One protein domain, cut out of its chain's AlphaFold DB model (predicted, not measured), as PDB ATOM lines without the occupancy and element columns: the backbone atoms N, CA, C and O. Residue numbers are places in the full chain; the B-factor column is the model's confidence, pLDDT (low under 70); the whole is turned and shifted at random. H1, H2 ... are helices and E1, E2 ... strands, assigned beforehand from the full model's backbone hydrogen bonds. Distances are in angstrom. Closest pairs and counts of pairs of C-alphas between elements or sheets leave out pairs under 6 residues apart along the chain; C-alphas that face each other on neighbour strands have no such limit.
ATOM      1  N   THR A 226      51.562 -39.051  -0.790       87.38
ATOM      2  CA  THR A 226      51.033 -40.426  -0.844       87.38
ATOM      3  C   THR A 226      52.089 -41.515  -0.624       87.38
ATOM      4  O   THR A 226      51.764 -42.607  -0.159       87.38
ATOM      5  N   LEU A 227      53.350 -41.257  -0.986       85.56
ATOM      6  CA  LEU A 227      54.455 -42.188  -0.758       85.56
ATOM      7  C   LEU A 227      54.910 -42.114   0.699       85.56
ATOM      8  O   LEU A 227      55.083 -43.153   1.333       85.56
ATOM      9  N   THR A 228      55.060 -40.900   1.230       87.50
ATOM     10  CA  THR A 228      55.428 -40.663   2.633       87.50
ATOM     11  C   THR A 228      54.424 -41.318   3.579       87.50
ATOM     12  O   THR A 228      54.823 -42.062   4.473       87.50
ATOM     13  N   GLU A 229      53.128 -41.125   3.330       90.19
ATOM     14  CA  GLU A 229      52.046 -41.750   4.096       90.19
ATOM     15  C   GLU A 229      52.091 -43.277   4.015       90.19
ATOM     16  O   GLU A 229      52.041 -43.956   5.039       90.19
ATOM     17  N   ARG A 230      52.268 -43.843   2.817       89.94
ATOM     18  CA  ARG A 230      52.369 -45.298   2.655       89.94
ATOM     19  C   ARG A 230      53.536 -45.887   3.441       89.94
ATOM     20  O   ARG A 230      53.367 -46.910   4.099       89.94
ATOM     21  N   ILE A 231      54.711 -45.265   3.361       89.88
ATOM     22  CA  ILE A 231      55.909 -45.720   4.077       89.88
ATOM     23  C   ILE A 231      55.680 -45.649   5.586       89.88
ATOM     24  O   ILE A 231      55.979 -46.613   6.287       89.88
ATOM     25  N   TRP A 232      55.120 -44.538   6.067       90.94
ATOM     26  CA  TRP A 232      54.761 -44.343   7.469       90.94
ATOM     27  C   TRP A 232      53.839 -45.456   7.975       90.94
ATOM     28  O   TRP A 232      54.196 -46.175   8.909       90.94
ATOM     29  N   LEU A 233      52.709 -45.675   7.296       90.56
ATOM     30  CA  LEU A 233      51.730 -46.701   7.662       90.56
ATOM     31  C   LEU A 233      52.316 -48.117   7.615       90.56
ATOM     32  O   LEU A 233      52.046 -48.924   8.501       90.56
ATOM     33  N   THR A 234      53.146 -48.415   6.613       90.25
ATOM     34  CA  THR A 234      53.783 -49.735   6.476       90.25
ATOM     35  C   THR A 234      54.709 -50.020   7.655       90.25
ATOM     36  O   THR A 234      54.627 -51.086   8.264       90.25
ATOM     37  N   LEU A 235      55.565 -49.059   8.019       88.94
ATOM     38  CA  LEU A 235      56.516 -49.218   9.120       88.94
ATOM     39  C   LEU A 235      55.815 -49.337  10.477       88.94
ATOM     40  O   LEU A 235      56.193 -50.182  11.289       88.94
ATOM     41  N   ILE A 236      54.769 -48.542  10.710       91.56
ATOM     42  CA  ILE A 236      53.973 -48.637  11.938       91.56
ATOM     43  C   ILE A 236      53.253 -49.973  12.017       91.56
ATOM     44  O   ILE A 236      53.365 -50.660  13.027       91.56
ATOM     45  N   SER A 237      52.552 -50.368  10.952       89.50
ATOM     46  CA  SER A 237      51.800 -51.623  10.916       89.50
ATOM     47  C   SER A 237      52.705 -52.822  11.213       89.50
ATOM     48  O   SER A 237      52.349 -53.691  12.011       89.50
ATOM     49  N   GLN A 238      53.923 -52.828  10.664       87.75
ATOM     50  CA  GLN A 238      54.922 -53.843  10.983       87.75
ATOM     51  C   GLN A 238      55.300 -53.850  12.469       87.75
ATOM     52  O   GLN A 238      55.300 -54.919  13.079       87.75
ATOM     53  N   ARG A 239      55.597 -52.696  13.076       88.00
ATOM     54  CA  ARG A 239      55.948 -52.629  14.506       88.00
ATOM     55  C   ARG A 239      54.776 -52.985  15.429       88.00
ATOM     56  O   ARG A 239      54.979 -53.685  16.418       88.00
ATOM     57  N   ILE A 240      53.548 -52.603  15.075       89.00
ATOM     58  CA  ILE A 240      52.330 -53.035  15.782       89.00
ATOM     59  C   ILE A 240      52.188 -54.559  15.702       89.00
ATOM     60  O   ILE A 240      51.971 -55.212  16.718       89.00
ATOM     61  N   SER A 241      52.391 -55.159  14.522       88.06
ATOM     62  CA  SER A 241      52.302 -56.619  14.350       88.06
ATOM     63  C   SER A 241      53.350 -57.402  15.152       88.06
ATOM     64  O   SER A 241      53.119 -58.552  15.516       88.06
ATOM     65  N   ARG A 242      54.493 -56.773  15.461       88.44
ATOM     66  CA  ARG A 242      55.538 -57.324  16.339       88.44
ATOM     67  C   ARG A 242      55.236 -57.131  17.828       88.44
ATOM     68  O   ARG A 242      55.961 -57.668  18.658       88.44
ATOM     69  N   GLY A 243      54.184 -56.384  18.169       87.50
ATOM     70  CA  GLY A 243      53.826 -56.044  19.546       87.50
ATOM     71  C   GLY A 243      54.728 -54.981  20.181       87.50
ATOM     72  O   GLY A 243      54.718 -54.832  21.404       87.50
ATOM     73  N   GLU A 244      55.516 -54.263  19.374       89.94
ATOM     74  CA  GLU A 244      56.417 -53.197  19.833       89.94
ATOM     75  C   GLU A 244      55.654 -51.891  20.072       89.94
ATOM     76  O   GLU A 244      55.921 -51.181  21.036       89.94
ATOM     77  N   LEU A 245      54.665 -51.596  19.223       91.44
ATOM     78  CA  LEU A 245      53.842 -50.391  19.305       91.44
ATOM     79  C   LEU A 245      52.375 -50.737  19.557       91.44
ATOM     80  O   LEU A 245      51.886 -51.779  19.115       91.44
ATOM     81  N   ARG A 246      51.663 -49.821  20.211       88.12
ATOM     82  CA  ARG A 246      50.208 -49.838  20.358       88.12
ATOM     83  C   ARG A 246      49.623 -48.534  19.826       88.12
ATOM     84  O   ARG A 246      50.189 -47.468  20.055       88.12
ATOM     85  N   GLU A 247      48.502 -48.637  19.124       89.81
ATOM     86  CA  GLU A 247      47.769 -47.494  18.578       89.81
ATOM     87  C   GLU A 247      46.497 -47.238  19.393       89.81
ATOM     88  O   GLU A 247      45.790 -48.183  19.748       89.81
ATOM     89  N   PHE A 248      46.218 -45.966  19.674       86.00
ATOM     90  CA  PHE A 248      44.969 -45.495  20.269       86.00
ATOM     91  C   PHE A 248      44.379 -44.378  19.410       86.00
ATOM     92  O   PHE A 248      45.077 -43.429  19.059       86.00
ATOM     93  N   GLU A 249      43.093 -44.479  19.093       86.56
ATOM     94  CA  GLU A 249      42.321 -43.388  18.497       86.56
ATOM     95  C   GLU A 249      41.743 -42.549  19.641       86.56
ATOM     96  O   GLU A 249      40.935 -43.053  20.418       86.56
ATOM     97  N   LEU A 250      42.229 -41.314  19.789       85.00
ATOM     98  CA  LEU A 250      41.834 -40.383  20.849       85.00
ATOM     99  C   LEU A 250      41.311 -39.072  20.238       85.00
ATOM    100  O   LEU A 250      41.460 -38.828  19.038       85.00
ATOM    101  N   ALA A 251      40.728 -38.206  21.067       78.88
ATOM    102  CA  ALA A 251      40.054 -36.967  20.664       78.88
ATOM    103  C   ALA A 251      40.831 -36.057  19.683       78.88
ATOM    104  O   ALA A 251      40.216 -35.405  18.835       78.88
ATOM    105  N   ASP A 252      42.166 -36.013  19.748       79.38
ATOM    106  CA  ASP A 252      43.037 -35.201  18.878       79.38
ATOM    107  C   ASP A 252      43.819 -36.025  17.823       79.38
ATOM    108  O   ASP A 252      44.735 -35.517  17.160       79.38
ATOM    109  N   GLY A 253      43.424 -37.282  17.608       83.00
ATOM    110  CA  GLY A 253      43.901 -38.159  16.542       83.00
ATOM    111  C   GLY A 253      44.512 -39.470  17.033       83.00
ATOM    112  O   GLY A 253      44.351 -39.883  18.179       83.00
ATOM    113  N   ASN A 254      45.231 -40.140  16.131       88.69
ATOM    114  CA  ASN A 254      45.828 -41.440  16.422       88.69
ATOM    115  C   ASN A 254      47.168 -41.266  17.138       88.69
ATOM    116  O   ASN A 254      48.091 -40.640  16.603       88.69
ATOM    117  N   TRP A 255      47.288 -41.870  18.312       89.62
ATOM    118  CA  TRP A 255      48.505 -41.908  19.110       89.62
ATOM    119  C   TRP A 255      49.169 -43.269  19.032       89.62
ATOM    120  O   TRP A 255      48.522 -44.306  19.154       89.62
ATOM    121  N   LEU A 256      50.485 -43.249  18.869       91.25
ATOM    122  CA  LEU A 256      51.345 -44.420  18.851       91.25
ATOM    123  C   LEU A 256      52.194 -44.408  20.110       91.25
ATOM    124  O   LEU A 256      52.905 -43.436  20.372       91.25
ATOM    125  N   LEU A 257      52.102 -45.482  20.885       90.38
ATOM    126  CA  LEU A 257      52.860 -45.654  22.112       90.38
ATOM    127  C   LEU A 257      53.756 -46.883  22.002       90.38
ATOM    128  O   LEU A 257      53.318 -47.942  21.550       90.38
ATOM    129  N   ASP A 258      54.993 -46.757  22.471       92.69
ATOM    130  CA  ASP A 258      55.861 -47.903  22.728       92.69
ATOM    131  C   ASP A 258      55.238 -48.780  23.816       92.69
ATOM    132  O   ASP A 258      54.904 -48.315  24.910       92.69
ATOM    133  N   ASN A 259      55.065 -50.064  23.512       89.94
ATOM    134  CA  ASN A 259      54.332 -50.988  24.365       89.94
ATOM    135  C   ASN A 259      55.087 -51.230  25.684       89.94
ATOM    136  O   ASN A 259      54.482 -51.246  26.752       89.94
ATOM    137  N   ALA A 260      56.421 -51.334  25.657       89.50
ATOM    138  CA  ALA A 260      57.217 -51.533  26.870       89.50
ATOM    139  C   ALA A 260      57.223 -50.294  27.783       89.50
ATOM    140  O   ALA A 260      57.269 -50.398  29.011       89.50
ATOM    141  N   TRP A 261      57.211 -49.098  27.205       91.75
ATOM    142  CA  TRP A 261      57.061 -47.841  27.922       91.75
ATOM    143  C   TRP A 261      55.651 -47.683  28.500       91.75
ATOM    144  O   TRP A 261      55.519 -47.358  29.682       91.75
ATOM    145  N   TYR A 262      54.616 -47.985  27.712       88.94
ATOM    146  CA  TYR A 262      53.220 -47.972  28.146       88.94
ATOM    147  C   TYR A 262      52.995 -48.903  29.342       88.94
ATOM    148  O   TYR A 262      52.542 -48.447  30.392       88.94
ATOM    149  N   GLU A 263      53.389 -50.175  29.236       87.25
ATOM    150  CA  GLU A 263      53.191 -51.167  30.300       87.25
ATOM    151  C   GLU A 263      53.922 -50.769  31.593       87.25
ATOM    152  O   GLU A 263      53.372 -50.896  32.686       87.25
ATOM    153  N   ARG A 264      55.134 -50.195  31.499       89.19
ATOM    154  CA  ARG A 264      55.853 -49.667  32.676       89.19
ATOM    155  C   ARG A 264      55.112 -48.508  33.343       89.19
ATOM    156  O   ARG A 264      55.024 -48.465  34.572       89.19
ATOM    157  N   ASN A 265      54.580 -47.574  32.558       87.25
ATOM    158  CA  ASN A 265      53.836 -46.436  33.098       87.25
ATOM    159  C   ASN A 265      52.498 -46.850  33.709       87.25
ATOM    160  O   ASN A 265      52.150 -46.348  34.780       87.25
ATOM    161  N   MET A 266      51.798 -47.793  33.076       83.50
ATOM    162  CA  MET A 266      50.543 -48.344  33.580       83.50
ATOM    163  C   MET A 266      50.748 -49.209  34.820       83.50
ATOM    164  O   MET A 266      49.971 -49.093  35.762       83.50
ATOM    165  N   ALA A 267      51.818 -50.002  34.899       82.25
ATOM    166  CA  ALA A 267      52.150 -50.755  36.107       82.25
ATOM    167  C   ALA A 267      52.331 -49.824  37.316       82.25
ATOM    168  O   ALA A 267      51.714 -50.034  38.359       82.25
ATOM    169  N   GLY A 268      53.091 -48.736  37.155       81.38
ATOM    170  CA  GLY A 268      53.262 -47.745  38.218       81.38
ATOM    171  C   GLY A 268      52.018 -46.885  38.488       81.38
ATOM    172  O   GLY A 268      51.985 -46.145  39.473       81.38
ATOM    173  N   PHE A 269      51.025 -46.877  37.598       81.81
ATOM    174  CA  PHE A 269      49.714 -46.275  37.852       81.81
ATOM    175  C   PHE A 269      48.838 -47.233  38.660       81.81
ATOM    176  O   PHE A 269      48.329 -46.852  39.710       81.81
ATOM    177  N   ASN A 270      48.782 -48.497  38.247       80.06
ATOM    178  CA  ASN A 270      48.060 -49.565  38.930       80.06
ATOM    179  C   ASN A 270      48.568 -49.806  40.356       80.06
ATOM    180  O   ASN A 270      47.775 -50.135  41.233       80.06
ATOM    181  N   GLU A 271      49.865 -49.634  40.616       80.81
ATOM    182  CA  GLU A 271      50.419 -49.706  41.972       80.81
ATOM    183  C   GLU A 271      49.855 -48.598  42.874       80.81
ATOM    184  O   GLU A 271      49.334 -48.898  43.944       80.81
ATOM    185  N   LYS A 272      49.832 -47.347  42.396       78.50
ATOM    186  CA  LYS A 272      49.232 -46.217  43.130       78.50
ATOM    187  C   LYS A 272      47.731 -46.385  43.342       78.50
ATOM    188  O   LYS A 272      47.219 -46.036  44.399       78.50
ATOM    189  N   LEU A 273      47.024 -46.952  42.364       75.81
ATOM    190  CA  LEU A 273      45.602 -47.264  42.518       75.81
ATOM    191  C   LEU A 273      45.339 -48.298  43.623       75.81
ATOM    192  O   LEU A 273      44.257 -48.304  44.192       75.81
ATOM    193  N   ARG A 274      46.304 -49.163  43.958       75.75
ATOM    194  CA  ARG A 274      46.155 -50.151  45.042       75.75
ATOM    195  C   ARG A 274      46.401 -49.573  46.437       75.75
ATOM    196  O   ARG A 274      46.062 -50.236  47.413       75.75
ATOM    197  N   GLU A 275      46.987 -48.381  46.545       79.88
ATOM    198  CA  GLU A 275      47.279 -47.731  47.833       79.88
ATOM    199  C   GLU A 275      46.017 -47.178  48.511       79.88
ATOM    200  O   GLU A 275      45.973 -47.077  49.739       79.88
ATOM    201  N   SER A 276      44.974 -46.878  47.731       72.00
ATOM    202  CA  SER A 276      43.706 -46.330  48.219       72.00
ATOM    203  C   SER A 276      42.519 -47.170  47.758       72.00
ATOM    204  O   SER A 276      42.541 -47.809  46.713       72.00
ATOM    205  N   LEU A 277      41.456 -47.166  48.563       64.38
ATOM    206  CA  LEU A 277      40.251 -47.969  48.331       64.38
ATOM    207  C   LEU A 277      39.240 -47.330  47.365       64.38
ATOM    208  O   LEU A 277      38.391 -48.047  46.844       64.38
ATOM    209  N   SER A 278      39.303 -46.011  47.170       68.69
ATOM    210  CA  SER A 278      38.362 -45.214  46.370       68.69
ATOM    211  C   SER A 278      39.059 -43.954  45.851       68.69
ATOM    212  O   SER A 278      39.911 -43.404  46.555       68.69
ATOM    213  N   PHE A 279      38.677 -43.492  44.664       68.81
ATOM    214  CA  PHE A 279      39.184 -42.276  44.031       68.81
ATOM    215  C   PHE A 279      38.035 -41.541  43.351       68.81
ATOM    216  O   PHE A 279      37.305 -42.114  42.545       68.81
ATOM    217  N   THR A 280      37.927 -40.239  43.592       74.19
ATOM    218  CA  THR A 280      37.025 -39.403  42.796       74.19
ATOM    219  C   THR A 280      37.552 -39.242  41.357       74.19
ATOM    220  O   THR A 280      38.767 -39.312  41.137       74.19
ATOM    221  N   PRO A 281      36.683 -38.975  40.361       72.00
ATOM    222  CA  PRO A 281      37.113 -38.763  38.974       72.00
ATOM    223  C   PRO A 281      38.197 -37.683  38.822       72.00
ATOM    224  O   PRO A 281      39.159 -37.867  38.078       72.00
ATOM    225  N   ASP A 282      38.101 -36.585  39.579       76.56
ATOM    226  CA  ASP A 282      39.082 -35.491  39.543       76.56
ATOM    227  C   ASP A 282      40.441 -35.889  40.148       76.56
ATOM    228  O   ASP A 282      41.501 -35.507  39.636       76.56
ATOM    229  N   GLU A 283      40.438 -36.690  41.219       75.88
ATOM    230  CA  GLU A 283      41.660 -37.252  41.806       75.88
ATOM    231  C   GLU A 283      42.339 -38.213  40.831       75.88
ATOM    232  O   GLU A 283      43.562 -38.176  40.680       75.88
ATOM    233  N   LEU A 284      41.554 -39.020  40.117       75.50
ATOM    234  CA  LEU A 284      42.055 -39.982  39.146       75.50
ATOM    235  C   LEU A 284      42.657 -39.280  37.917       75.50
ATOM    236  O   LEU A 284      43.786 -39.596  37.525       75.50
ATOM    237  N   LYS A 285      41.984 -38.249  37.387       79.06
ATOM    238  CA  LYS A 285      42.529 -37.365  36.340       79.06
ATOM    239  C   LYS A 285      43.835 -36.709  36.773       79.06
ATOM    240  O   LYS A 285      44.798 -36.667  36.008       79.06
ATOM    241  N   THR A 286      43.909 -36.242  38.018       81.56
ATOM    242  CA  THR A 286      45.125 -35.632  38.573       81.56
ATOM    243  C   THR A 286      46.262 -36.647  38.713       81.56
ATOM    244  O   THR A 286      47.406 -36.331  38.390       81.56
ATOM    245  N   LEU A 287      45.959 -37.871  39.152       80.12
ATOM    246  CA  LEU A 287      46.940 -38.941  39.355       80.12
ATOM    247  C   LEU A 287      47.502 -39.468  38.027       80.12
ATOM    248  O   LEU A 287      48.681 -39.828  37.950       80.12
ATOM    249  N   PHE A 288      46.674 -39.490  36.984       80.81
ATOM    250  CA  PHE A 288      47.062 -39.904  35.638       80.81
ATOM    251  C   PHE A 288      47.681 -38.776  34.797       80.81
ATOM    252  O   PHE A 288      48.318 -39.035  33.776       80.81
ATOM    253  N   ARG A 289      47.538 -37.516  35.219       78.81
ATOM    254  CA  ARG A 289      48.025 -36.352  34.475       78.81
ATOM    255  C   ARG A 289      49.502 -36.498  34.098       78.81
ATOM    256  O   ARG A 289      50.350 -36.748  34.953       78.81
ATOM    257  N   ASN A 290      49.810 -36.307  32.813       75.19
ATOM    258  CA  ASN A 290      51.152 -36.426  32.225       75.19
ATOM    259  C   ASN A 290      51.803 -37.818  32.353       75.19
ATOM    260  O   ASN A 290      52.994 -37.950  32.088       75.19
ATOM    261  N   ARG A 291      51.066 -38.874  32.727       82.56
ATOM    262  CA  ARG A 291      51.631 -40.232  32.828       82.56
ATOM    263  C   ARG A 291      52.033 -40.771  31.461       82.56
ATOM    264  O   ARG A 291      53.112 -41.334  31.307       82.56
ATOM    265  N   LEU A 292      51.147 -40.578  30.486       83.75
ATOM    266  CA  LEU A 292      51.348 -40.997  29.106       83.75
ATOM    267  C   LEU A 292      51.832 -39.854  28.196       83.75
ATOM    268  O   LEU A 292      51.884 -40.040  26.989       83.75
ATOM    269  N   ASN A 293      52.208 -38.689  28.747       84.00
ATOM    270  CA  ASN A 293      52.625 -37.502  27.975       84.00
ATOM    271  C   ASN A 293      51.667 -37.130  26.819       84.00
ATOM    272  O   ASN A 293      52.093 -36.573  25.808       84.00
ATOM    273  N   LEU A 294      50.380 -37.444  26.973       85.12
ATOM    274  CA  LEU A 294      49.328 -37.101  26.023       85.12
ATOM    275  C   LEU A 294      48.937 -35.626  26.173       85.12
ATOM    276  O   LEU A 294      49.190 -35.001  27.211       85.12
ATOM    277  N   SER A 295      48.285 -35.070  25.150       85.06
ATOM    278  CA  SER A 295      47.609 -33.777  25.289       85.06
ATOM    279  C   SER A 295      46.510 -33.870  26.363       85.06
ATOM    280  O   SER A 295      46.013 -34.963  26.631       85.06
ATOM    281  N   PRO A 296      46.103 -32.759  27.006       84.44
ATOM    282  CA  PRO A 296      45.048 -32.800  28.022       84.44
ATOM    283  C   PRO A 296      43.737 -33.420  27.517       84.44
ATOM    284  O   PRO A 296      43.107 -34.177  28.244       84.44
ATOM    285  N   GLU A 297      43.368 -33.138  26.265       84.50
ATOM    286  CA  GLU A 297      42.159 -33.663  25.621       84.50
ATOM    287  C   GLU A 297      42.267 -35.174  25.377       84.50
ATOM    288  O   GLU A 297      41.377 -35.920  25.774       84.50
ATOM    289  N   ALA A 298      43.388 -35.641  24.816       84.19
ATOM    290  CA  ALA A 298      43.642 -37.066  24.604       84.19
ATOM    291  C   ALA A 298      43.784 -37.845  25.916       84.19
ATOM    292  O   ALA A 298      43.423 -39.013  25.990       84.19
ATOM    293  N   ASN A 299      44.328 -37.212  26.955       85.56
ATOM    294  CA  ASN A 299      44.493 -37.816  28.270       85.56
ATOM    295  C   ASN A 299      43.145 -38.063  28.954       85.56
ATOM    296  O   ASN A 299      42.940 -39.136  29.514       85.56
ATOM    297  N   ASP A 300      42.247 -37.081  28.904       82.44
ATOM    298  CA  ASP A 300      40.895 -37.214  29.446       82.44
ATOM    299  C   ASP A 300      40.087 -38.241  28.642       82.44
ATOM    300  O   ASP A 300      39.501 -39.144  29.227       82.44
ATOM    301  N   ASP A 301      40.157 -38.181  27.312       83.00
ATOM    302  CA  ASP A 301      39.488 -39.136  26.428       83.00
ATOM    303  C   ASP A 301      40.014 -40.574  26.589       83.00
ATOM    304  O   ASP A 301      39.251 -41.537  26.550       83.00
ATOM    305  N   PHE A 302      41.319 -40.741  26.832       81.56
ATOM    306  CA  PHE A 302      41.917 -42.040  27.142       81.56
ATOM    307  C   PHE A 302      41.388 -42.597  28.466       81.56
ATOM    308  O   PHE A 302      41.098 -43.791  28.551       81.56
ATOM    309  N   LEU A 303      41.283 -41.755  29.501       78.56
ATOM    310  CA  LEU A 303      40.734 -42.156  30.795       78.56
ATOM    311  C   LEU A 303      39.271 -42.565  30.660       78.56
ATOM    312  O   LEU A 303      38.908 -43.630  31.148       78.56
ATOM    313  N   ASP A 304      38.472 -41.781  29.944       77.00
ATOM    314  CA  ASP A 304      37.068 -42.093  29.710       77.00
ATOM    315  C   ASP A 304      36.950 -43.416  28.916       77.00
ATOM    316  O   ASP A 304      36.309 -44.362  29.358       77.00
ATOM    317  N   HIS A 305      37.675 -43.602  27.810       71.94
ATOM    318  CA  HIS A 305      37.585 -44.850  27.037       71.94
ATOM    319  C   HIS A 305      38.128 -46.091  27.760       71.94
ATOM    320  O   HIS A 305      37.520 -47.164  27.702       71.94
ATOM    321  N   CYS A 306      39.289 -45.986  28.409       64.88
ATOM    322  CA  CYS A 306      39.981 -47.142  28.981       64.88
ATOM    323  C   CYS A 306      39.561 -47.454  30.423       64.88
ATOM    324  O   CYS A 306      39.771 -48.587  30.860       64.88
ATOM    325  N   LEU A 307      38.993 -46.493  31.162       61.88
ATOM    326  CA  LEU A 307      38.562 -46.693  32.551       61.88
ATOM    327  C   LEU A 307      37.041 -46.678  32.745       61.88
ATOM    328  O   LEU A 307      36.597 -47.400  33.632       61.88
ATOM    329  N   ASP A 308      36.235 -45.993  31.917       54.50
ATOM    330  CA  ASP A 308      34.769 -46.215  31.921       54.50
ATOM    331  C   ASP A 308      34.376 -47.481  31.127       54.50
ATOM    332  O   ASP A 308      33.307 -48.052  31.350       54.50
ATOM    333  N   GLY A 309      35.241 -47.967  30.223       43.25
ATOM    334  CA  GLY A 309      35.022 -49.182  29.420       43.25
ATOM    335  C   GLY A 309      35.440 -50.509  30.074       43.25
ATOM    336  O   GLY A 309      35.197 -51.574  29.503       43.25
ATOM    337  N   GLY A 310      36.075 -50.476  31.251       40.62
ATOM    338  CA  GLY A 310      36.574 -51.657  31.962       40.62
ATOM    339  C   GLY A 310      35.633 -52.109  33.076       40.62
ATOM    340  O   GLY A 310      35.706 -51.582  34.178       40.62
TER     341      GLY A 310
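AT A GLANCE: This is residues 226 to 310 of the 321 residues of an uncharacterized protein of Escherichia coli (UniProt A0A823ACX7). A two-stranded hairpin, E1 and E2, stands in the middle of a loose rod, with H1 reaching away from it on one side and H2 running off on the other. Beyond H2 the chain folds back through H3 to H4, which comes close to the turn end of the hairpin; residues 226 to 235 of H1 stick out. The 85 printed residues hold four named helices and two named strands in the order H1 E1 E2 H2 H3 H4, mostly helix, the strands antiparallel. The radius of gyration of the C-alphas is 15.0 A, and the spans are 50 by 23 by 21 A.

HOW THE PARTS SIT: E1, residues 245 to 250, and E2, residues 253 to 258, form an antiparallel hairpin at 154 degrees, with N 248 and O 255 2.9 A apart, within hydrogen-bond range. The closest C-alphas of E1 and H1, residues 226 to 241, are those of Leu 245 and Arg 239, 5.7 A apart. H2, residues 259 to 275, is apart from H1. H3, residues 281 to 288, is close to H2 but not clearly touching, at a steep tilt of 49 degrees, opposite ways; the closest C-alphas, of Phe 269 and Phe 288, are 7.2 A apart. The closest C-alphas of E1 and H4, residues 296 to 308, are those of Leu 250 and Ala 298, 5.3 A apart. H3 and H4 are close but not clearly touching, with the C-alphas of Lys 285 and Asp 300 closest at 7.1 A. Every O i to N i+4 pair is within hydrogen-bond range in H1, H3 and H4, and 11 of 13 in H2.

IN THESE COORDINATES: H1 begins at C-alpha 226 (51.033, -40.426, -0.844) and is 22.2 A long. E1 is 15.7 A, E2 16.6 A, H2 24.7 A, H3 10.6 A and H4 17.3 A long from first to last C-alpha. H4 ends at C-alpha 308 (34.769, -46.215, 31.921).

THE WHOLE: The C-alphas farthest apart, of Leu 227 and Leu 277, are 51.4 A apart. The printed part has no cut and no long link. pLDDT is under 70 at residues 277 to 279 and 306 to 310.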